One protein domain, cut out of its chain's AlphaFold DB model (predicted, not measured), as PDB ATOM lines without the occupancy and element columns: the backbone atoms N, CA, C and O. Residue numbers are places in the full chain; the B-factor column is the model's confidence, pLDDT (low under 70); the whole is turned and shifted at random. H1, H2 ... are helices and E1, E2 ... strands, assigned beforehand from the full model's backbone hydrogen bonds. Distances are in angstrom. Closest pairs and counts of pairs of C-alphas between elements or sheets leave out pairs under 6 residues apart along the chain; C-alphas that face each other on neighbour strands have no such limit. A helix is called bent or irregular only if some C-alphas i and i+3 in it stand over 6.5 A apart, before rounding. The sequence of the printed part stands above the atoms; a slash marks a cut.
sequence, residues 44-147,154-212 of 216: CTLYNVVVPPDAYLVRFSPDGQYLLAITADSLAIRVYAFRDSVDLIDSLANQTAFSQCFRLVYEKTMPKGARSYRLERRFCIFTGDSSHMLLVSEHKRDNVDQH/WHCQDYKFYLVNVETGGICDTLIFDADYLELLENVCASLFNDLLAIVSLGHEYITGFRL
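This is residues 44 to 147 and 154 to 212 of the 216 residues of an uncharacterized protein of Syncephalastrum racemosum (UniProt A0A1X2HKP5). Three small antiparallel sheets follow one another in a row like slabs: E1 to E4 first, E5 to E8 in the middle and E9 to E11 last. The first two are partly face to face, with E5 over E1 and E2, while the third comes near the middle sheet at E5 and E8; H1 lies at the far end of the first sheet, and the loop that breaks off at residue 147 reaches the opposite end. The printed part has 163 residues with two named helices and eleven named strands, in the order E1 E2 E3 H1 H2 E4 E5 E6 E7 E8 E9 E10 E11, and the class is mostly strand. Each sheet runs in chain order, E1 E2 E3 E4, E5 E6 E7 E8 and E9 E10 E11. By its radius of gyration of the C-alphas, 17.8 A, the whole is compact, yet its outline is elongated, spanning 63 by 34 by 25 A.

E1, residues 55 to 60, begins at C-alpha 55 (30.975, -39.629, 30.882). E2 holds residues 66 to 71 and E3 residues 76 to 82, 19.5 A long. H1, residues 86 to 94, is 15.4 A long and only just irregular: C-alphas 91 and 94 are 7.0 A apart. H2 is residues 98 to 101, and E4, residues 102 to 109, measures 19.8 A and bends by 55 degrees at residue 105. E5, residues 118 to 126, measures 19.3 A and bends by 80 degrees at residue 122. E6, residues 132 to 139, is 23.2 A long, E7, residues 157 to 165, is 25.6 A, and E8, residues 171 to 180, is 22.6 A, ending at C-alpha 180 (36.089, -45.101, 57.604). E9 is residues 190 to 193, E10 residues 196 to 201, and E11 residues 206 to 211, ending at C-alpha 211 (51.816, -31.630, 53.145).

E1, E2 and E3 form a meander, each strand the antiparallel neighbour of the one before; N 56 and O 70 are 2.8 A apart in the hairpin E1 and E2, N 69 and O 78 2.8 A in the hairpin E2 and E3. E4 is the other edge strand, antiparallel to E3, with N 105 and O 79 at 2.8 A. H2 only grazes this strongly twisted sheet, and H1 is not on it. H1 has 2 of 5 O i to N i+4 pairs within hydrogen-bond range and 2 of 6 O i to N i+3 pairs; H2 is too short for an O i to N i+4 pair. The sheets E1 E2 E3 E4 and E5 E6 E7 E8 make a sandwich, two sheets face to face, their strands at 30 degrees. The closest C-alphas of E1 and E5, Val 58 and Arg 121, are 6.3 A apart. In the second sheet, also strongly twisted, N 134 and O 125 are 2.7 A apart between E5 and E6, N 162 and O 135 2.8 A between E6 and E7, and N 161 and O 175 2.9 A between E7 and E8. E9, E10 and E11 form another meander, with N 191 and O 198 at 2.9 A and N 197 and O 210 at 2.8 A. The closest C-alphas of E5 and E9, Ile 125 and Leu 192, are 7.2 A apart; those of E8 and E10, Asp 180 and Ser 201, 6.6 A.

The two C-alphas farthest apart, of Asp 87 and His 147, are 64.1 A from each other. Residues 148 to 153 are not printed, in the link E6 to E7, and C-alphas 147 and 154 are 13.2 A apart across the cut. Of the links printed whole, E4 to E5 and E8 to E9 are short and the others tight. Mean pLDDT of the printed part is 87.9; it is under 70 at residues 84 to 97, 143 to 147 and 154.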
ATOM      1  N   CYS A  44      28.567 -15.283  24.892       72.31
ATOM      2  CA  CYS A  44      27.989 -16.264  23.980       72.31
ATOM      3  C   CYS A  44      27.387 -17.433  24.768       72.31
ATOM      4  O   CYS A  44      27.883 -17.784  25.841       72.31
ATOM      5  N   THR A  45      26.337 -18.037  24.210       76.50
ATOM      6  CA  THR A  45      25.704 -19.253  24.723       76.50
ATOM      7  C   THR A  45      25.557 -20.244  23.582       76.50
ATOM      8  O   THR A  45      24.903 -19.960  22.580       76.50
ATOM      9  N   LEU A  46      26.142 -21.425  23.755       75.50
ATOM     10  CA  LEU A  46      26.004 -22.532  22.819       75.50
ATOM     11  C   LEU A  46      24.824 -23.403  23.240       75.50
ATOM     12  O   LEU A  46      24.735 -23.821  24.394       75.50
ATOM     13  N   TYR A  47      23.929 -23.694  22.300       77.94
ATOM     14  CA  TYR A  47      22.774 -24.560  22.529       77.94
ATOM     15  C   TYR A  47      23.012 -25.949  21.936       77.94
ATOM     16  O   TYR A  47      23.766 -26.103  20.979       77.94
ATOM     17  N   ASN A  48      22.340 -26.959  22.495       78.06
ATOM     18  CA  ASN A  48      22.349 -28.340  21.994       78.06
ATOM     19  C   ASN A  48      23.749 -28.969  21.872       78.06
ATOM     20  O   ASN A  48      23.978 -29.821  21.015       78.06
ATOM     21  N   VAL A  49      24.692 -28.560  22.728       79.25
ATOM     22  CA  VAL A  49      26.030 -29.161  22.781       79.25
ATOM     23  C   VAL A  49      25.902 -30.618  23.221       79.25
ATOM     24  O   VAL A  49      25.481 -30.906  24.341       79.25
ATOM     25  N   VAL A  50      26.279 -31.541  22.337       82.50
ATOM     26  CA  VAL A  50      26.250 -32.978  22.636       82.50
ATOM     27  C   VAL A  50      27.459 -33.338  23.496       82.50
ATOM     28  O   VAL A  50      28.575 -33.449  22.993       82.50
ATOM     29  N   VAL A  51      27.237 -33.497  24.800       84.50
ATOM     30  CA  VAL A  51      28.241 -33.977  25.767       84.50
ATOM     31  C   VAL A  51      28.501 -35.477  25.535       84.50
ATOM     32  O   VAL A  51      27.570 -36.187  25.145       84.50
ATOM     33  N   PRO A  52      29.731 -35.989  25.753       86.00
ATOM     34  CA  PRO A  52      30.021 -37.418  25.638       86.00
ATOM     35  C   PRO A  52      29.035 -38.270  26.465       86.00
ATOM     36  O   PRO A  52      28.914 -38.038  27.669       86.00
ATOM     37  N   PRO A  53      28.324 -39.238  25.854       85.06
ATOM     38  CA  PRO A  53      27.213 -39.945  26.501       85.06
ATOM     39  C   PRO A  53      27.658 -40.924  27.596       85.06
ATOM     40  O   PRO A  53      26.852 -41.351  28.417       85.06
ATOM     41  N   ASP A  54      28.934 -41.296  27.605       92.50
ATOM     42  CA  ASP A  54      29.545 -42.280  28.493       92.50
ATOM     43  C   ASP A  54      30.438 -41.635  29.569       92.50
ATOM     44  O   ASP A  54      31.283 -42.306  30.167       92.50
ATOM     45  N   ALA A  55      30.256 -40.338  29.835       93.00
ATOM     46  CA  ALA A  55      30.975 -39.629  30.882       93.00
ATOM     47  C   ALA A  55      30.122 -38.555  31.570       93.00
ATOM     48  O   ALA A  55      29.239 -37.939  30.981       93.00
ATOM     49  N   TYR A  56      30.450 -38.299  32.829       95.06
ATOM     50  CA  TYR A  56      29.882 -37.236  33.644       95.06
ATOM     51  C   TYR A  56      30.914 -36.128  33.790       95.06
ATOM     52  O   TYR A  56      32.018 -36.384  34.266       95.06
ATOM     53  N   LEU A  57      30.566 -34.907  33.379       95.12
ATOM     54  CA  LEU A  57      31.410 -33.735  33.605       95.12
ATOM     55  C   LEU A  57      31.440 -33.418  35.102       95.12
ATOM     56  O   LEU A  57      30.397 -33.421  35.752       95.12
ATOM     57  N   VAL A  58      32.632 -33.154  35.631       95.06
ATOM     58  CA  VAL A  58      32.859 -32.974  37.070       95.06
ATOM     59  C   VAL A  58      33.175 -31.518  37.373       95.06
ATOM     60  O   VAL A  58      32.396 -30.832  38.028       95.06
ATOM     61  N   ARG A  59      34.330 -31.031  36.908       94.81
ATOM     62  CA  ARG A  59      34.843 -29.718  37.310       94.81
ATOM     63  C   ARG A  59      35.884 -29.198  36.328       94.81
ATOM     64  O   ARG A  59      36.656 -29.981  35.774       94.81
ATOM     65  N   PHE A  60      35.920 -27.881  36.151       96.12
ATOM     66  CA  PHE A  60      37.039 -27.206  35.497       96.12
ATOM     67  C   PHE A  60      38.235 -27.085  36.444       96.12
ATOM     68  O   PHE A  60      38.055 -26.922  37.655       96.12
ATOM     69  N   SER A  61      39.442 -27.119  35.888       96.00
ATOM     70  CA  SER A  61      40.634 -26.665  36.595       96.00
ATOM     71  C   SER A  61      40.493 -25.179  36.972       96.00
ATOM     72  O   SER A  61      39.777 -24.436  36.294       96.00
ATOM     73  N   PRO A  62      41.154 -24.715  38.048       95.06
ATOM     74  CA  PRO A  62      41.094 -23.317  38.485       95.06
ATOM     75  C   PRO A  62      41.493 -22.292  37.414       95.06
ATOM     76  O   PRO A  62      40.973 -21.179  37.411       95.06
ATOM     77  N   ASP A  63      42.392 -22.670  36.504       93.12
ATOM     78  CA  ASP A  63      42.817 -21.860  35.357       93.12
ATOM     79  C   ASP A  63      41.870 -21.941  34.142       93.12
ATOM     80  O   ASP A  63      42.078 -21.233  33.159       93.12
ATOM     81  N   GLY A  64      40.837 -22.790  34.193       93.00
ATOM     82  CA  GLY A  64      39.855 -22.992  33.126       93.00
ATOM     83  C   GLY A  64      40.354 -23.789  31.916       93.00
ATOM     84  O   GLY A  64      39.565 -24.053  31.010       93.00
ATOM     85  N   GLN A  65      41.624 -24.206  31.890       93.38
ATOM     86  CA  GLN A  65      42.222 -24.859  30.721       93.38
ATOM     87  C   GLN A  65      41.787 -26.314  30.555       93.38
ATOM     88  O   GLN A  65      41.767 -26.829  29.436       93.38
ATOM     89  N   TYR A  66      41.425 -26.981  31.650       96.12
ATOM     90  CA  TYR A  66      41.059 -28.388  31.659       96.12
ATOM     91  C   TYR A  66      39.667 -28.600  32.243       96.12
ATOM     92  O   TYR A  66      39.255 -27.952  33.201       96.12
ATOM     93  N   LEU A  67      38.944 -29.565  31.684       96.19
ATOM     94  CA  LEU A  67      37.666 -30.052  32.181       96.19
ATOM     95  C   LEU A  67      37.796 -31.538  32.507       96.19
ATOM     96  O   LEU A  67      38.089 -32.355  31.630       96.19
ATOM     97  N   LEU A  68      37.560 -31.882  33.770       97.75
ATOM     98  CA  LEU A  68      37.518 -33.260  34.236       97.75
ATOM     99  C   LEU A  68      36.149 -33.880  33.952       97.75
ATOM    100  O   LEU A  68      35.110 -33.280  34.235       97.75
ATOM    101  N   ALA A  69      36.158 -35.123  33.488       97.56
ATOM    102  CA  ALA A  69      35.002 -35.998  33.460       97.56
ATOM    103  C   ALA A  69      35.343 -37.384  34.022       97.56
ATOM    104  O   ALA A  69      36.495 -37.816  33.982       97.56
ATOM    105  N   ILE A  70      34.333 -38.097  34.510       97.62
ATOM    106  CA  ILE A  70      34.440 -39.485  34.979       97.62
ATOM    107  C   ILE A  70      33.580 -40.373  34.087       97.62
ATOM    108  O   ILE A  70      32.447 -40.012  33.769       97.62
ATOM    109  N   THR A  71      34.105 -41.525  33.676       97.31
ATOM    110  CA  THR A  71      33.378 -42.484  32.837       97.31
ATOM    111  C   THR A  71      32.141 -43.032  33.542       97.31
ATOM    112  O   THR A  71      32.041 -43.042  34.771       97.31
ATOM    113  N   ALA A  72      31.162 -43.500  32.768       95.62
ATOM    114  CA  ALA A  72      29.878 -43.906  33.326       95.62
ATOM    115  C   ALA A  72      29.951 -45.110  34.283       95.62
ATOM    116  O   ALA A  72      29.133 -45.230  35.197       95.62
ATOM    117  N   ASP A  73      30.966 -45.956  34.123       95.00
ATOM    118  CA  ASP A  73      31.287 -47.065  35.023       95.00
ATOM    119  C   ASP A  73      32.023 -46.629  36.309       95.00
ATOM    120  O   ASP A  73      32.213 -47.445  37.215       95.00
ATOM    121  N   SER A  74      32.390 -45.349  36.420       96.12
ATOM    122  CA  SER A  74      33.187 -44.769  37.506       96.12
ATOM    123  C   SER A  74      34.559 -45.433  37.688       96.12
ATOM    124  O   SER A  74      35.056 -45.517  38.811       96.12
ATOM    125  N   LEU A  75      35.183 -45.915  36.608       96.25
ATOM    126  CA  LEU A  75      36.492 -46.585  36.661       96.25
ATOM    127  C   LEU A  75      37.635 -45.768  36.051       96.25
ATOM    128  O   LEU A  75      38.806 -46.055  36.317       96.25
ATOM    129  N   ALA A  76      37.321 -44.761  35.240       97.38
ATOM    130  CA  ALA A  76      38.312 -43.930  34.578       97.38
ATOM    131  C   ALA A  76      37.945 -42.446  34.636       97.38
ATOM    132  O   ALA A  76      36.781 -42.059  34.752       97.38
ATOM    133  N   ILE A  77      38.975 -41.613  34.527       97.88
ATOM    134  CA  ILE A  77      38.826 -40.184  34.271       97.88
ATOM    135  C   ILE A  77      39.133 -39.870  32.818       97.88
ATOM    136  O   ILE A  77      39.985 -40.509  32.202       97.88
ATOM    137  N   ARG A  78      38.489 -38.830  32.302       97.69
ATOM    138  CA  ARG A  78      38.825 -38.167  31.046       97.69
ATOM    139  C   ARG A  78      39.130 -36.715  31.328       97.69
ATOM    140  O   ARG A  78      38.337 -36.036  31.976       97.69
ATOM    141  N   VAL A  79      40.255 -36.239  30.819       97.62
ATOM    142  CA  VAL A  79      40.617 -34.826  30.906       97.62
ATOM    143  C   VAL A  79      40.539 -34.222  29.521       97.62
ATOM    144  O   VAL A  79      41.158 -34.717  28.579       97.62
ATOM    145  N   TYR A  80      39.757 -33.157  29.397       96.06
ATOM    146  CA  TYR A  80      39.609 -32.406  28.164       96.06
ATOM    147  C   TYR A  80      40.301 -31.056  28.285       96.06
ATOM    148  O   TYR A  80      40.057 -30.338  29.242       96.06
ATOM    149  N   ALA A  81      41.106 -30.686  27.297       94.25
ATOM    150  CA  ALA A  81      41.622 -29.335  27.162       94.25
ATOM    151  C   ALA A  81      40.562 -28.459  26.494       94.25
ATOM    152  O   ALA A  81      40.024 -28.829  25.441       94.25
ATOM    153  N   PHE A  82      40.280 -27.306  27.089       90.50
ATOM    154  CA  PHE A  82      39.467 -26.269  26.479       90.50
ATOM    155  C   PHE A  82      40.252 -25.598  25.347       90.50
ATOM    156  O   PHE A  82      41.436 -25.290  25.478       90.50
ATOM    157  N   ARG A  83      39.609 -25.418  24.194       83.38
ATOM    158  CA  ARG A  83      40.197 -24.730  23.046       83.38
ATOM    159  C   ARG A  83      39.829 -23.258  23.136       83.38
ATOM    160  O   ARG A  83      38.776 -22.855  22.649       83.38
ATOM    161  N   ASP A  84      40.708 -22.468  23.738       66.25
ATOM    162  CA  ASP A  84      40.601 -21.014  23.700       66.25
ATOM    163  C   ASP A  84      40.743 -20.534  22.254       66.25
ATOM    164  O   ASP A  84      41.835 -20.475  21.691       66.25
ATOM    165  N   SER A  85      39.630 -20.179  21.625       56.53
ATOM    166  CA  SER A  85      39.677 -19.303  20.468       56.53
ATOM    167  C   SER A  85      38.496 -18.346  20.523       56.53
ATOM    168  O   SER A  85      37.331 -18.739  20.566       56.53
ATOM    169  N   VAL A  86      38.828 -17.057  20.551       53.97
ATOM    170  CA  VAL A  86      37.871 -15.953  20.428       53.97
ATOM    171  C   VAL A  86      37.109 -16.076  19.098       53.97
ATOM    172  O   VAL A  86      35.908 -15.830  19.063       53.97
ATOM    173  N   ASP A  87      37.761 -16.598  18.052       56.00
ATOM    174  CA  ASP A  87      37.147 -16.894  16.749       56.00
ATOM    175  C   ASP A  87      36.233 -18.136  16.786       56.00
ATOM    176  O   ASP A  87      35.323 -18.288  15.966       56.00
ATOM    177  N   LEU A  88      36.445 -19.046  17.747       58.12
ATOM    178  CA  LEU A  88      35.582 -20.208  17.969       58.12
ATOM    179  C   LEU A  88      34.167 -19.741  18.326       58.12
ATOM    180  O   LEU A  88      33.197 -20.282  17.814       58.12
ATOM    181  N   ILE A  89      34.051 -18.702  19.154       57.94
ATOM    182  CA  ILE A  89      32.774 -18.197  19.666       57.94
ATOM    183  C   ILE A  89      31.901 -17.622  18.540       57.94
ATOM    184  O   ILE A  89      30.703 -17.904  18.504       57.94
ATOM    185  N   ASP A  90      32.504 -16.890  17.599       57.31
ATOM    186  CA  ASP A  90      31.797 -16.333  16.438       57.31
ATOM    187  C   ASP A  90      31.518 -17.393  15.352       57.31
ATOM    188  O   ASP A  90      30.503 -17.325  14.654       57.31
ATOM    189  N   SER A  91      32.380 -18.412  15.222       54.84
ATOM    190  CA  SER A  91      32.225 -19.498  14.236       54.84
ATOM    191  C   SER A  91      31.313 -20.651  14.686       54.84
ATOM    192  O   SER A  91      30.780 -21.373  13.836       54.84
ATOM    193  N   LEU A  92      31.068 -20.815  15.994       57.34
ATOM    194  CA  LEU A  92      30.249 -21.905  16.543       57.34
ATOM    195  C   LEU A  92      28.738 -21.724  16.369       57.34
ATOM    196  O   LEU A  92      27.977 -22.627  16.713       57.34
ATOM    197  N   ALA A  93      28.284 -20.609  15.794       56.03
ATOM    198  CA  ALA A  93      26.863 -20.367  15.545       56.03
ATOM    199  C   ALA A  93      26.189 -21.472  14.698       56.03
ATOM    200  O   ALA A  93      24.965 -21.589  14.716       56.03
ATOM    201  N   ASN A  94      26.970 -22.297  13.984       53.47
ATOM    202  CA  ASN A  94      26.457 -23.256  13.006       53.47
ATOM    203  C   ASN A  94      26.699 -24.743  13.331       53.47
ATOM    204  O   ASN A  94      26.195 -25.584  12.585       53.47
ATOM    205  N   GLN A  95      27.437 -25.111  14.392       53.47
ATOM    206  CA  GLN A  95      27.674 -26.522  14.752       53.47
ATOM    207  C   GLN A  95      27.800 -26.728  16.272       53.47
ATOM    208  O   GLN A  95      28.427 -25.949  16.976       53.47
ATOM    209  N   THR A  96      27.185 -27.801  16.779       60.59
ATOM    210  CA  THR A  96      26.920 -28.034  18.211       60.59
ATOM    211  C   THR A  96      27.731 -29.201  18.779       60.59
ATOM    212  O   THR A  96      27.188 -30.108  19.418       60.59
ATOM    213  N   ALA A  97      29.037 -29.239  18.517       68.62
ATOM    214  CA  ALA A  97      29.860 -30.371  18.927       68.62
ATOM    215  C   ALA A  97      30.763 -30.006  20.110       68.62
ATOM    216  O   ALA A  97      31.643 -29.158  19.996       68.62
ATOM    217  N   PHE A  98      30.602 -30.708  21.239       82.12
ATOM    218  CA  PHE A  98      31.505 -30.615  22.395       82.12
ATOM    219  C   PHE A  98      32.982 -30.745  21.986       82.12
ATOM    220  O   PHE A  98      33.838 -30.058  22.531       82.12
ATOM    221  N   SER A  99      33.268 -31.552  20.960       81.56
ATOM    222  CA  SER A  99      34.604 -31.764  20.391       81.56
ATOM    223  C   SER A  99      35.250 -30.529  19.743       81.56
ATOM    224  O   SER A  99      36.463 -30.526  19.512       81.56
ATOM    225  N   GLN A 100      34.473 -29.484  19.439       79.06
ATOM    226  CA  GLN A 100      34.993 -28.207  18.941       79.06
ATOM    227  C   GLN A 100      35.524 -27.345  20.084       79.06
ATOM    228  O   GLN A 100      36.592 -26.755  19.944       79.06
ATOM    229  N   CYS A 101      34.831 -27.326  21.224       83.38
ATOM    230  CA  CYS A 101      35.263 -26.596  22.419       83.38
ATOM    231  C   CYS A 101      36.312 -27.368  23.222       83.38
ATOM    232  O   CYS A 101      37.168 -26.769  23.865       83.38
ATOM    233  N   PHE A 102      36.250 -28.698  23.192       89.81
ATOM    234  CA  PHE A 102      37.022 -29.568  24.067       89.81
ATOM    235  C   PHE A 102      37.768 -30.631  23.272       89.81
ATOM    236  O   PHE A 102      37.204 -31.352  22.450       89.81
ATOM    237  N   ARG A 103      39.065 -30.768  23.539       91.88
ATOM    238  CA  ARG A 103      39.892 -31.863  23.021       91.88
ATOM    239  C   ARG A 103      40.191 -32.835  24.150       91.88
ATOM    240  O   ARG A 103      40.776 -32.421  25.141       91.88
ATOM    241  N   LEU A 104      39.864 -34.115  23.984       94.56
ATOM    242  CA  LEU A 104      40.315 -35.148  24.919       94.56
ATOM    243  C   LEU A 104      41.852 -35.181  24.931       94.56
ATOM    244  O   LEU A 104      42.464 -35.353  23.878       94.56
ATOM    245  N   VAL A 105      42.453 -34.982  26.103       95.75
ATOM    246  CA  VAL A 105      43.906 -35.059  26.318       95.75
ATOM    247  C   VAL A 105      44.284 -36.502  26.612       95.75
ATOM    248  O   VAL A 105      45.109 -37.080  25.912       95.75
ATOM    249  N   TYR A 106      43.629 -37.098  27.607       97.50
ATOM    250  CA  TYR A 106      43.806 -38.498  27.958       97.50
ATOM    251  C   TYR A 106      42.565 -39.074  28.636       97.50
ATOM    252  O   TYR A 106      41.739 -38.358  29.212       97.50
ATOM    253  N   GLU A 107      42.491 -40.401  28.606       97.50
ATOM    254  CA  GLU A 107      41.670 -41.203  29.500       97.50
ATOM    255  C   GLU A 107      42.597 -42.016  30.408       97.50
ATOM    256  O   GLU A 107      43.565 -42.621  29.942       97.50
ATOM    257  N   LYS A 108      42.322 -42.018  31.712       97.69
ATOM    258  CA  LYS A 108      43.111 -42.744  32.705       97.69
ATOM    259  C   LYS A 108      42.208 -43.637  33.537       97.69
ATOM    260  O   LYS A 108      41.445 -43.157  34.372       97.69
ATOM    261  N   THR A 109      42.346 -44.946  33.346       97.06
ATOM    262  CA  THR A 109      41.743 -45.947  34.231       97.06
ATOM    263  C   THR A 109      42.481 -45.982  35.563       97.06
ATOM    264  O   THR A 109      43.717 -45.999  35.603       97.06
ATOM    265  N   MET A 110      41.720 -46.010  36.654       94.81
ATOM    266  CA  MET A 110      42.282 -46.119  37.994       94.81
ATOM    267  C   MET A 110      42.873 -47.515  38.235       94.81
ATOM    268  O   MET A 110      42.409 -48.494  37.638       94.81
ATOM    269  N   PRO A 111      43.898 -47.644  39.098       92.44
ATOM    270  CA  PRO A 111      44.513 -48.929  39.392       92.44
ATOM    271  C   PRO A 111      43.474 -49.920  39.916       92.44
ATOM    272  O   PRO A 111      42.827 -49.683  40.939       92.44
ATOM    273  N   LYS A 112      43.335 -51.054  39.223       85.19
ATOM    274  CA  LYS A 112      42.488 -52.155  39.683       85.19
ATOM    275  C   LYS A 112      43.157 -52.813  40.886       85.19
ATOM    276  O   LYS A 112      44.310 -53.228  40.808       85.19
ATOM    277  N   GLY A 113      42.438 -52.880  42.002       78.62
ATOM    278  CA  GLY A 113      42.836 -53.651  43.176       78.62
ATOM    279  C   GLY A 113      42.013 -54.931  43.306       78.62
ATOM    280  O   GLY A 113      41.189 -55.237  42.450       78.62
ATOM    281  N   ALA A 114      42.198 -55.644  44.418       80.00
ATOM    282  CA  ALA A 114      41.340 -56.775  44.782       80.00
ATOM    283  C   ALA A 114      39.880 -56.353  45.058       80.00
ATOM    284  O   ALA A 114      38.963 -57.151  44.905       80.00
ATOM    285  N   ARG A 115      39.676 -55.090  45.452       85.62
ATOM    286  CA  ARG A 115      38.372 -54.487  45.758       85.62
ATOM    287  C   ARG A 115      37.823 -53.694  44.567       85.62
ATOM    288  O   ARG A 115      38.583 -53.106  43.793       85.62
ATOM    289  N   SER A 116      36.498 -53.625  44.466       89.06
ATOM    290  CA  SER A 116      35.747 -52.909  43.426       89.06
ATOM    291  C   SER A 116      35.588 -51.416  43.748       89.06
ATOM    292  O   SER A 116      34.493 -50.935  44.030       89.06
ATOM    293  N   TYR A 117      36.697 -50.679  43.716       94.56
ATOM    294  CA  TYR A 117      36.689 -49.227  43.905       94.56
ATOM    295  C   TYR A 117      35.994 -48.497  42.744       94.56
ATOM    296  O   TYR A 117      36.217 -48.831  41.577       94.56
ATOM    297  N   ARG A 118      35.193 -47.473  43.059       95.81
ATOM    298  CA  ARG A 118      34.524 -46.584  42.097       95.81
ATOM    299  C   ARG A 118      34.827 -45.129  42.415       95.81
ATOM    300  O   ARG A 118      34.765 -44.734  43.571       95.81
ATOM    301  N   LEU A 119      35.147 -44.341  41.396       97.06
ATOM    302  CA  LEU A 119      35.389 -42.906  41.528       97.06
ATOM    303  C   LEU A 119      34.126 -42.162  41.975       97.06
ATOM    304  O   LEU A 119      33.059 -42.338  41.375       97.06
ATOM    305  N   GLU A 120      34.283 -41.289  42.969       95.94
ATOM    306  CA  GLU A 120      33.229 -40.376  43.405       95.94
ATOM    307  C   GLU A 120      33.191 -39.151  42.491       95.94
ATOM    308  O   GLU A 120      34.192 -38.465  42.284       95.94
ATOM    309  N   ARG A 121      32.020 -38.870  41.918       94.69
ATOM    310  CA  ARG A 121      31.874 -37.843  40.875       94.69
ATOM    311  C   ARG A 121      31.784 -36.436  41.429       94.69
ATOM    312  O   ARG A 121      31.983 -35.482  40.686       94.69
ATOM    313  N   ARG A 122      31.462 -36.312  42.714       93.81
ATOM    314  CA  ARG A 122      31.265 -35.028  43.395       93.81
ATOM    315  C   ARG A 122      32.468 -34.608  44.230       93.81
ATOM    316  O   ARG A 122      32.432 -33.554  44.858       93.81
ATOM    317  N   PHE A 123      33.528 -35.413  44.213       96.31
ATOM    318  CA  PHE A 123      34.767 -35.131  44.912       96.31
ATOM    319  C   PHE A 123      35.897 -34.899  43.906       96.31
ATOM    320  O   PHE A 123      36.306 -35.794  43.167       96.31
ATOM    321  N   CYS A 124      36.403 -33.673  43.880       96.81
ATOM    322  CA  CYS A 124      37.585 -33.279  43.131       96.81
ATOM    323  C   CYS A 124      38.124 -31.959  43.689       96.81
ATOM    324  O   CYS A 124      37.432 -30.930  43.673       96.81
ATOM    325  N   ILE A 125      39.386 -31.980  44.118       96.25
ATOM    326  CA  ILE A 125      40.107 -30.796  44.590       96.25
ATOM    327  C   ILE A 125      41.332 -30.582  43.706       96.25
ATOM    328  O   ILE A 125      42.224 -31.421  43.674       96.25
ATOM    329  N   PHE A 126      41.403 -29.451  43.013       95.75
ATOM    330  CA  PHE A 126      42.608 -29.052  42.286       95.75
ATOM    331  C   PHE A 126      43.589 -28.324  43.204       95.75
ATOM    332  O   PHE A 126      43.178 -27.607  44.121       95.75
ATOM    333  N   THR A 127      44.885 -28.452  42.924       94.31
ATOM    334  CA  THR A 127      45.892 -27.540  43.472       94.31
ATOM    335  C   THR A 127      45.678 -26.128  42.923       94.31
ATOM    336  O   THR A 127      45.138 -25.942  41.831       94.31
ATOM    337  N   GLY A 128      46.103 -25.106  43.673       90.62
ATOM    338  CA  GLY A 128      45.902 -23.704  43.278       90.62
ATOM    339  C   GLY A 128      46.605 -23.304  41.973       90.62
ATOM    340  O   GLY A 128      46.204 -22.337  41.337       90.62
ATOM    341  N   ASP A 129      47.627 -24.055  41.566       91.62
ATOM    342  CA  ASP A 129      48.358 -23.892  40.305       91.62
ATOM    343  C   ASP A 129      47.818 -24.774  39.163       91.62
ATOM    344  O   ASP A 129      48.436 -24.836  38.105       91.62
ATOM    345  N   SER A 130      46.698 -25.477  39.374       94.19
ATOM    346  CA  SER A 130      46.068 -26.402  38.415       94.19
ATOM    347  C   SER A 130      46.952 -27.569  37.945       94.19
ATOM    348  O   SER A 130      46.580 -28.274  37.010       94.19
ATOM    349  N   SER A 131      48.103 -27.811  38.580       94.12
ATOM    350  CA  SER A 131      49.051 -28.845  38.144       94.12
ATOM    351  C   SER A 131      48.640 -30.257  38.571       94.12
ATOM    352  O   SER A 131      48.932 -31.232  37.872       94.12
ATOM    353  N   HIS A 132      47.955 -30.379  39.711       95.50
ATOM    354  CA  HIS A 132      47.503 -31.648  40.269       95.50
ATOM    355  C   HIS A 132      46.035 -31.579  40.697       95.50
ATOM    356  O   HIS A 132      45.481 -30.514  40.977       95.50
ATOM    357  N   MET A 133      45.407 -32.746  40.773       96.38
ATOM    358  CA  MET A 133      44.072 -32.921  41.329       96.38
ATOM    359  C   MET A 133      44.050 -34.090  42.309       96.38
ATOM    360  O   MET A 133      44.718 -35.104  42.102       96.38
ATOM    361  N   LEU A 134      43.263 -33.946  43.367       97.12
ATOM    362  CA  LEU A 134      42.926 -34.996  44.306       97.12
ATOM    363  C   LEU A 134      41.567 -35.575  43.919       97.12
ATOM    364  O   LEU A 134      40.563 -34.859  43.881       97.12
ATOM    365  N   LEU A 135      41.550 -36.873  43.652       97.75
ATOM    366  CA  LEU A 135      40.348 -37.651  43.368       97.75
ATOM    367  C   LEU A 135      40.183 -38.715  44.437       97.75
ATOM    368  O   LEU A 135      41.161 -39.095  45.071       97.75
ATOM    369  N   VAL A 136      38.976 -39.244  44.599       97.50
ATOM    370  CA  VAL A 136      38.718 -40.337  45.537       97.50
ATOM    371  C   VAL A 136      37.940 -41.449  44.855       97.50
ATOM    372  O   VAL A 136      37.069 -41.200  44.018       97.50
ATOM    373  N   SER A 137      38.269 -42.685  45.208       96.50
ATOM    374  CA  SER A 137      37.421 -43.834  44.946       96.50
ATOM    375  C   SER A 137      36.944 -44.461  46.248       96.50
ATOM    376  O   SER A 137      37.688 -44.516  47.227       96.50
ATOM    377  N   GLU A 138      35.707 -44.944  46.243       94.81
ATOM    378  CA  GLU A 138      35.093 -45.674  47.346       94.81
ATOM    379  C   GLU A 138      34.876 -47.139  46.965       94.81
ATOM    380  O   GLU A 138      34.553 -47.469  45.819       94.81
ATOM    381  N   HIS A 139      35.052 -48.036  47.926       93.56
ATOM    382  CA  HIS A 139      34.626 -49.421  47.824       93.56
ATOM    383  C   HIS A 139      33.635 -49.715  48.938       93.56
ATOM    384  O   HIS A 139      33.953 -49.558  50.119       93.56
ATOM    385  N   LYS A 140      32.447 -50.169  48.528       89.25
ATOM    386  CA  LYS A 140      31.406 -50.554  49.465       89.25
ATOM    387  C   LYS A 140      31.740 -51.885  50.119       89.25
ATOM    388  O   LYS A 140      31.879 -52.873  49.404       89.25
ATOM    389  N   ARG A 141      31.865 -51.908  51.444       83.69
ATOM    390  CA  ARG A 141      32.065 -53.147  52.197       83.69
ATOM    391  C   ARG A 141      30.764 -53.930  52.270       83.69
ATOM    392  O   ARG A 141      29.712 -53.375  52.581       83.69
ATOM    393  N   ASP A 142      30.850 -55.226  51.999       74.50
ATOM    394  CA  ASP A 142      29.731 -56.135  52.214       74.50
ATOM    395  C   ASP A 142      29.482 -56.257  53.731       74.50
ATOM    396  O   ASP A 142      30.424 -56.431  54.504       74.50
ATOM    397  N   ASN A 143      28.220 -56.143  54.166       60.62
ATOM    398  CA  ASN A 143      27.774 -56.118  55.575       60.62
ATOM    399  C   ASN A 143      27.959 -57.462  56.327       60.62
ATOM    400  O   ASN A 143      27.079 -57.874  57.079       60.62
ATOM    401  N   VAL A 144      29.048 -58.200  56.103       53.94
ATOM    402  CA  VAL A 144      29.156 -59.601  56.541       53.94
ATOM    403  C   VAL A 144      29.408 -59.743  58.050       53.94
ATOM    404  O   VAL A 144      28.955 -60.728  58.618       53.94
ATOM    405  N   ASP A 145      29.987 -58.743  58.731       48.69
ATOM    406  CA  ASP A 145      30.395 -58.878  60.144       48.69
ATOM    407  C   ASP A 145      29.933 -57.731  61.070       48.69
ATOM    408  O   ASP A 145      30.590 -57.419  62.064       48.69
ATOM    409  N   GLN A 146      28.797 -57.081  60.793       52.88
ATOM    410  CA  GLN A 146      28.189 -56.203  61.801       52.88
ATOM    411  C   GLN A 146      27.384 -57.048  62.792       52.88
ATOM    412  O   GLN A 146      26.207 -57.345  62.579       52.88
ATOM    413  N   HIS A 147      28.025 -57.423  63.904       48.44
ATOM    414  CA  HIS A 147      27.295 -57.690  65.139       48.44
ATOM    415  C   HIS A 147      26.366 -56.494  65.393       48.44
ATOM    416  O   HIS A 147      26.824 -55.359  65.506       48.44
ATOM    417  N   TRP A 154      27.053 -45.955  60.994       58.62
ATOM    418  CA  TRP A 154      28.021 -45.533  59.981       58.62
ATOM    419  C   TRP A 154      28.316 -46.674  59.003       58.62
ATOM    420  O   TRP A 154      28.863 -47.718  59.357       58.62
ATOM    421  N   HIS A 155      27.942 -46.480  57.737       70.69
ATOM    422  CA  HIS A 155      28.309 -47.378  56.645       70.69
ATOM    423  C   HIS A 155      29.792 -47.196  56.301       70.69
ATOM    424  O   HIS A 155      30.112 -46.564  55.295       70.69
ATOM    425  N   CYS A 156      30.682 -47.726  57.143       84.00
ATOM    426  CA  CYS A 156      32.124 -47.657  56.938       84.00
ATOM    427  C   CYS A 156      32.523 -48.240  55.578       84.00
ATOM    428  O   CYS A 156      32.148 -49.365  55.244       84.00
ATOM    429  N   GLN A 157      33.325 -47.492  54.826       90.69
ATOM    430  CA  GLN A 157      33.834 -47.865  53.513       90.69
ATOM    431  C   GLN A 157      35.356 -47.834  53.471       90.69
ATOM    432  O   GLN A 157      36.027 -47.347  54.382       90.69
ATOM    433  N   ASP A 158      35.898 -48.367  52.381       93.69
ATOM    434  CA  ASP A 158      37.300 -48.168  52.047       93.69
ATOM    435  C   ASP A 158      37.420 -47.061  51.010       93.69
ATOM    436  O   ASP A 158      36.777 -47.117  49.960       93.69
ATOM    437  N   TYR A 159      38.300 -46.098  51.262       95.62
ATOM    438  CA  TYR A 159      38.572 -44.989  50.362       95.62
ATOM    439  C   TYR A 159      40.018 -45.002  49.892       95.62
ATOM    440  O   TYR A 159      40.948 -45.314  50.641       95.62
ATOM    441  N   LYS A 160      40.214 -44.620  48.632       96.62
ATOM    442  CA  LYS A 160      41.531 -44.331  48.069       96.62
ATOM    443  C   LYS A 160      41.529 -42.949  47.457       96.62
ATOM    444  O   LYS A 160      40.825 -42.718  46.477       96.62
ATOM    445  N   PHE A 161      42.340 -42.056  48.007       97.06
ATOM    446  CA  PHE A 161      42.581 -40.752  47.409       97.06
ATOM    447  C   PHE A 161      43.781 -40.840  46.481       97.06
ATOM    448  O   PHE A 161      44.829 -41.334  46.883       97.06
ATOM    449  N   TYR A 162      43.642 -40.344  45.258       97.12
ATOM    450  CA  TYR A 162      44.700 -40.310  44.258       97.12
ATOM    451  C   TYR A 162      45.124 -38.871  44.022       97.12
ATOM    452  O   TYR A 162      44.292 -38.036  43.661       97.12
ATOM    453  N   LEU A 163      46.419 -38.601  44.166       96.69
ATOM    454  CA  LEU A 163      47.016 -37.371  43.663       96.69
ATOM    455  C   LEU A 163      47.411 -37.603  42.205       96.69
ATOM    456  O   LEU A 163      48.263 -38.446  41.922       96.69
ATOM    457  N   VAL A 164      46.785 -36.881  41.283       97.25
ATOM    458  CA  VAL A 164      46.955 -37.071  39.839       97.25
ATOM    459  C   VAL A 164      47.516 -35.804  39.212       97.25
ATOM    460  O   VAL A 164      46.987 -34.718  39.434       97.25
ATOM    461  N   ASN A 165      48.563 -35.940  38.405       96.44
ATOM    462  CA  ASN A 165      49.068 -34.863  37.563       96.44
ATOM    463  C   ASN A 165      48.075 -34.584  36.419       96.44
ATOM    464  O   ASN A 165      47.727 -35.495  35.667       96.44
ATOM    465  N   VAL A 166      47.620 -33.335  36.299       96.44
ATOM    466  CA  VAL A 166      46.520 -32.936  35.400       96.44
ATOM    467  C   VAL A 166      46.904 -33.017  33.925       96.44
ATOM    468  O   VAL A 166      46.044 -33.270  33.090       96.44
ATOM    469  N   GLU A 167      48.177 -32.819  33.588       94.31
ATOM    470  CA  GLU A 167      48.643 -32.806  32.198       94.31
ATOM    471  C   GLU A 167      48.897 -34.225  31.669       94.31
ATOM    472  O   GLU A 167      48.535 -34.561  30.541       94.31
ATOM    473  N   THR A 168      49.493 -35.081  32.499       95.56
ATOM    474  CA  THR A 168      49.948 -36.423  32.094       95.56
ATOM    475  C   THR A 168      48.987 -37.547  32.480       95.56
ATOM    476  O   THR A 168      49.094 -38.655  31.951       95.56
ATOM    477  N   GLY A 169      48.093 -37.320  33.447       96.56
ATOM    478  CA  GLY A 169      47.272 -38.373  34.055       96.56
ATOM    479  C   GLY A 169      48.062 -39.356  34.922       96.56
ATOM    480  O   GLY A 169      47.551 -40.423  35.283       96.56
ATOM    481  N   GLY A 170      49.320 -39.037  35.240       96.88
ATOM    482  CA  GLY A 170      50.151 -39.820  36.146       96.88
ATOM    483  C   GLY A 170      49.615 -39.765  37.575       96.88
ATOM    484  O   GLY A 170      49.306 -38.690  38.079       96.88
ATOM    485  N   ILE A 171      49.514 -40.922  38.233       96.44
ATOM    486  CA  ILE A 171      49.201 -40.995  39.665       96.44
ATOM    487  C   ILE A 171      50.515 -40.807  40.416       96.44
ATOM    488  O   ILE A 171      51.415 -41.636  40.300       96.44
ATOM    489  N   CYS A 172      50.623 -39.699  41.137       94.56
ATOM    490  CA  CYS A 172      51.809 -39.312  41.887       94.56
ATOM    491  C   CYS A 172      51.841 -39.965  43.271       94.56
ATOM    492  O   CYS A 172      52.914 -40.336  43.737       94.56
ATOM    493  N   ASP A 173      50.678 -40.097  43.914       94.75
ATOM    494  CA  ASP A 173      50.553 -40.680  45.249       94.75
ATOM    495  C   ASP A 173      49.151 -41.265  45.479       94.75
ATOM    496  O   ASP A 173      48.203 -40.972  44.737       94.75
ATOM    497  N   THR A 174      49.008 -42.120  46.491       95.50
ATOM    498  CA  THR A 174      47.730 -42.706  46.901       95.50
ATOM    499  C   THR A 174      47.628 -42.808  48.420       95.50
ATOM    500  O   THR A 174      48.413 -43.510  49.052       95.50
ATOM    501  N   LEU A 175      46.606 -42.173  48.993       95.44
ATOM    502  CA  LEU A 175      46.260 -42.293  50.411       95.44
ATOM    503  C   LEU A 175      45.138 -43.316  50.573       95.44
ATOM    504  O   LEU A 175      44.205 -43.344  49.768       95.44
ATOM    505  N   ILE A 176      45.219 -44.145  51.610       94.94
ATOM    506  CA  ILE A 176      44.256 -45.216  51.880       94.94
ATOM    507  C   ILE A 176      43.602 -44.950  53.234       94.94
ATOM    508  O   ILE A 176      44.300 -44.727  54.219       94.94
ATOM    509  N   PHE A 177      42.271 -45.001  53.262       94.06
ATOM    510  CA  PHE A 177      41.465 -44.970  54.479       94.06
ATOM    511  C   PHE A 177      40.605 -46.227  54.481       94.06
ATOM    512  O   PHE A 177      39.707 -46.364  53.653       94.06
ATOM    513  N   ASP A 178      40.908 -47.169  55.364       92.00
ATOM    514  CA  ASP A 178      40.132 -48.394  55.515       92.00
ATOM    515  C   ASP A 178      39.121 -48.222  56.650       92.00
ATOM    516  O   ASP A 178      39.474 -47.699  57.700       92.00
ATOM    517  N   ALA A 179      37.910 -48.752  56.489       90.88
ATOM    518  CA  ALA A 179      36.896 -48.824  57.551       90.88
ATOM    519  C   ALA A 179      36.366 -47.479  58.042       90.88
ATOM    520  O   ALA A 179      35.927 -47.380  59.182       90.88
ATOM    521  N   ASP A 180      36.375 -46.467  57.189       91.81
ATOM    522  CA  ASP A 180      36.089 -45.101  57.604       91.81
ATOM    523  C   ASP A 180      34.723 -44.624  57.105       91.81
ATOM    524  O   ASP A 180      34.136 -45.209  56.197       91.81
ATOM    525  N   TYR A 181      34.231 -43.525  57.660       91.81
ATOM    526  CA  TYR A 181      33.110 -42.770  57.119       91.81
ATOM    527  C   TYR A 181      33.592 -41.360  56.766       91.81
ATOM    528  O   TYR A 181      33.935 -40.567  57.646       91.81
ATOM    529  N   LEU A 182      33.647 -41.067  55.462       93.44
ATOM    530  CA  LEU A 182      34.047 -39.770  54.914       93.44
ATOM    531  C   LEU A 182      32.876 -39.155  54.135       93.44
ATOM    532  O   LEU A 182      32.369 -39.759  53.187       93.44
ATOM    533  N   GLU A 183      32.470 -37.933  54.487       92.94
ATOM    534  CA  GLU A 183      31.433 -37.186  53.759       92.94
ATOM    535  C   GLU A 183      32.022 -36.553  52.483       92.94
ATOM    536  O   GLU A 183      32.477 -35.405  52.472       92.94
ATOM    537  N   LEU A 184      32.054 -37.324  51.392       93.38
ATOM    538  CA  LEU A 184      32.704 -36.927  50.132       93.38
ATOM    539  C   LEU A 184      31.947 -35.842  49.344       93.38
ATOM    540  O   LEU A 184      32.500 -35.254  48.410       93.38
ATOM    541  N   LEU A 185      30.681 -35.591  49.682       90.38
ATOM    542  CA  LEU A 185      29.798 -34.695  48.944       90.38
ATOM    543  C   LEU A 185      30.419 -33.300  48.802       90.38
ATOM    544  O   LEU A 185      30.695 -32.648  49.801       90.38
ATOM    545  N   GLU A 186      30.634 -32.835  47.569       90.31
ATOM    546  CA  GLU A 186      31.205 -31.507  47.279       90.31
ATOM    547  C   GLU A 186      32.514 -31.204  48.033       90.31
ATOM    548  O   GLU A 186      32.839 -30.045  48.302       90.31
ATOM    549  N   ASN A 187      33.308 -32.238  48.327       93.88
ATOM    550  CA  ASN A 187      34.553 -32.154  49.095       93.88
ATOM    551  C   ASN A 187      34.383 -31.773  50.579       93.88
ATOM    552  O   ASN A 187      35.349 -31.330  51.185       93.88
ATOM    553  N   VAL A 188      33.208 -31.935  51.198       94.06
ATOM    554  CA  VAL A 188      32.971 -31.521  52.600       94.06
ATOM    555  C   VAL A 188      34.004 -32.093  53.579       94.06
ATOM    556  O   VAL A 188      34.457 -31.381  54.476       94.06
ATOM    557  N   CYS A 189      34.426 -33.344  53.397       95.19
ATOM    558  CA  CYS A 189      35.411 -33.975  54.271       95.19
ATOM    559  C   CYS A 189      36.861 -33.523  54.038       95.19
ATOM    560  O   CYS A 189      37.735 -33.974  54.775       95.19
ATOM    561  N   ALA A 190      37.166 -32.715  53.017       96.50
ATOM    562  CA  ALA A 190      38.547 -32.386  52.676       96.50
ATOM    563  C   ALA A 190      38.732 -30.944  52.198       96.50
ATOM    564  O   ALA A 190      37.957 -30.401  51.418       96.50
ATOM    565  N   SER A 191      39.836 -30.331  52.609       95.94
ATOM    566  CA  SER A 191      40.213 -28.990  52.170       95.94
ATOM    567  C   SER A 191      41.690 -28.944  51.827       95.94
ATOM    568  O   SER A 191      42.519 -29.494  52.550       95.94
ATOM    569  N   LEU A 192      42.016 -28.272  50.725       94.06
ATOM    570  CA  LEU A 192      43.388 -27.997  50.323       94.06
ATOM    571  C   LEU A 192      43.621 -26.492  50.350       94.06
ATOM    572  O   LEU A 192      42.977 -25.741  49.616       94.06
ATOM    573  N   PHE A 193      44.577 -26.064  51.167       90.88
ATOM    574  CA  PHE A 193      45.035 -24.684  51.208       90.88
ATOM    575  C   PHE A 193      46.545 -24.640  50.991       90.88
ATOM    576  O   PHE A 193      47.311 -25.150  51.807       90.88
ATOM    577  N   ASN A 194      46.969 -24.016  49.890       88.38
ATOM    578  CA  ASN A 194      48.347 -24.067  49.398       88.38
ATOM    579  C   ASN A 194      48.824 -25.521  49.225       88.38
ATOM    580  O   ASN A 194      48.365 -26.217  48.323       88.38
ATOM    581  N   ASP A 195      49.730 -25.970  50.090       90.25
ATOM    582  CA  ASP A 195      50.301 -27.312  50.145       90.25
ATOM    583  C   ASP A 195      49.733 -28.161  51.295       90.25
ATOM    584  O   ASP A 195      50.112 -29.321  51.426       90.25
ATOM    585  N   LEU A 196      48.842 -27.621  52.133       93.75
ATOM    586  CA  LEU A 196      48.259 -28.330  53.273       93.75
ATOM    587  C   LEU A 196      46.894 -28.919  52.905       93.75
ATOM    588  O   LEU A 196      45.907 -28.194  52.770       93.75
ATOM    589  N   LEU A 197      46.843 -30.242  52.785       96.00
ATOM    590  CA  LEU A 197      45.615 -31.019  52.655       96.00
ATOM    591  C   LEU A 197      45.148 -31.457  54.044       96.00
ATOM    592  O   LEU A 197      45.889 -32.131  54.749       96.00
ATOM    593  N   ALA A 198      43.922 -31.121  54.424       97.31
ATOM    594  CA  ALA A 198      43.267 -31.645  55.618       97.31
ATOM    595  C   ALA A 198      42.104 -32.557  55.212       97.31
ATOM    596  O   ALA A 198      41.318 -32.178  54.345       97.31
ATOM    597  N   ILE A 199      41.993 -33.729  55.840       97.56
ATOM    598  CA  ILE A 199      40.887 -34.679  55.659       97.56
ATOM    599  C   ILE A 199      40.276 -34.988  57.027       97.56
ATOM    600  O   ILE A 199      41.002 -35.285  57.978       97.56
ATOM    601  N   VAL A 200      38.952 -34.916  57.116       96.88
ATOM    602  CA  VAL A 200      38.162 -35.225  58.310       96.88
ATOM    603  C   VAL A 200      37.606 -36.639  58.186       96.88
ATOM    604  O   VAL A 200      36.812 -36.918  57.287       96.88
ATOM    605  N   SER A 201      38.017 -37.507  59.105       93.81
ATOM    606  CA  SER A 201      37.433 -38.825  59.329       93.81
ATOM    607  C   SER A 201      36.316 -38.708  60.359       93.81
ATOM    608  O   SER A 201      36.563 -38.349  61.510       93.81
ATOM    609  N   LEU A 202      35.082 -38.998  59.942       91.38
ATOM    610  CA  LEU A 202      33.942 -39.039  60.858       91.38
ATOM    611  C   LEU A 202      33.825 -40.410  61.528       91.38
ATOM    612  O   LEU A 202      33.405 -40.477  62.675       91.38
ATOM    613  N   GLY A 203      34.225 -41.486  60.841       87.19
ATOM    614  CA  GLY A 203      34.158 -42.845  61.386       87.19
ATOM    615  C   GLY A 203      35.169 -43.102  62.506       87.19
ATOM    616  O   GLY A 203      34.864 -43.815  63.455       87.19
ATOM    617  N   HIS A 204      36.357 -42.505  62.417       89.44
ATOM    618  CA  HIS A 204      37.403 -42.625  63.438       89.44
ATOM    619  C   HIS A 204      37.629 -41.331  64.235       89.44
ATOM    620  O   HIS A 204      38.577 -41.258  65.015       89.44
ATOM    621  N   GLU A 205      36.794 -40.311  64.022       91.00
ATOM    622  CA  GLU A 205      36.783 -39.058  64.789       91.00
ATOM    623  C   GLU A 205      38.129 -38.304  64.824       91.00
ATOM    624  O   GLU A 205      38.533 -37.752  65.850       91.00
ATOM    625  N   TYR A 206      38.841 -38.241  63.695       91.94
ATOM    626  CA  TYR A 206      40.103 -37.501  63.604       91.94
ATOM    627  C   TYR A 206      40.170 -36.566  62.396       91.94
ATOM    628  O   TYR A 206      39.465 -36.714  61.399       91.94
ATOM    629  N   ILE A 207      41.093 -35.606  62.467       96.56
ATOM    630  CA  ILE A 207      41.490 -34.770  61.332       96.56
ATOM    631  C   ILE A 207      42.953 -35.066  61.026       96.56
ATOM    632  O   ILE A 207      43.813 -34.895  61.891       96.56
ATOM    633  N   THR A 208      43.240 -35.462  59.790       95.94
ATOM    634  CA  THR A 208      44.610 -35.719  59.340       95.94
ATOM    635  C   THR A 208      45.053 -34.646  58.361       95.94
ATOM    636  O   THR A 208      44.353 -34.335  57.398       95.94
ATOM    637  N   GLY A 209      46.231 -34.078  58.618       95.12
ATOM    638  CA  GLY A 209      46.891 -33.107  57.753       95.12
ATOM    639  C   GLY A 209      48.044 -33.737  56.972       95.12
ATOM    640  O   GLY A 209      48.887 -34.425  57.546       95.12
ATOM    641  N   PHE A 210      48.120 -33.448  55.679       93.81
ATOM    642  CA  PHE A 210      49.183 -33.869  54.775       93.81
ATOM    643  C   PHE A 210      49.799 -32.643  54.108       93.81
ATOM    644  O   PHE A 210      49.088 -31.722  53.706       93.81
ATOM    645  N   ARG A 211      51.123 -32.643  53.944       91.69
ATOM    646  CA  ARG A 211      51.816 -31.630  53.145       91.69
ATOM    647  C   ARG A 211      52.121 -32.193  51.758       91.69
ATOM    648  O   ARG A 211      52.905 -33.135  51.633       91.69
ATOM    649  N   LEU A 212      51.520 -31.611  50.725       88.69
ATOM    650  CA  LEU A 212      51.740 -31.980  49.331       88.69
ATOM    651  C   LEU A 212      53.105 -31.463  48.869       88.69
ATOM    652  O   LEU A 212      53.310 -30.268  48.676       88.69
TER     653      LEU A 212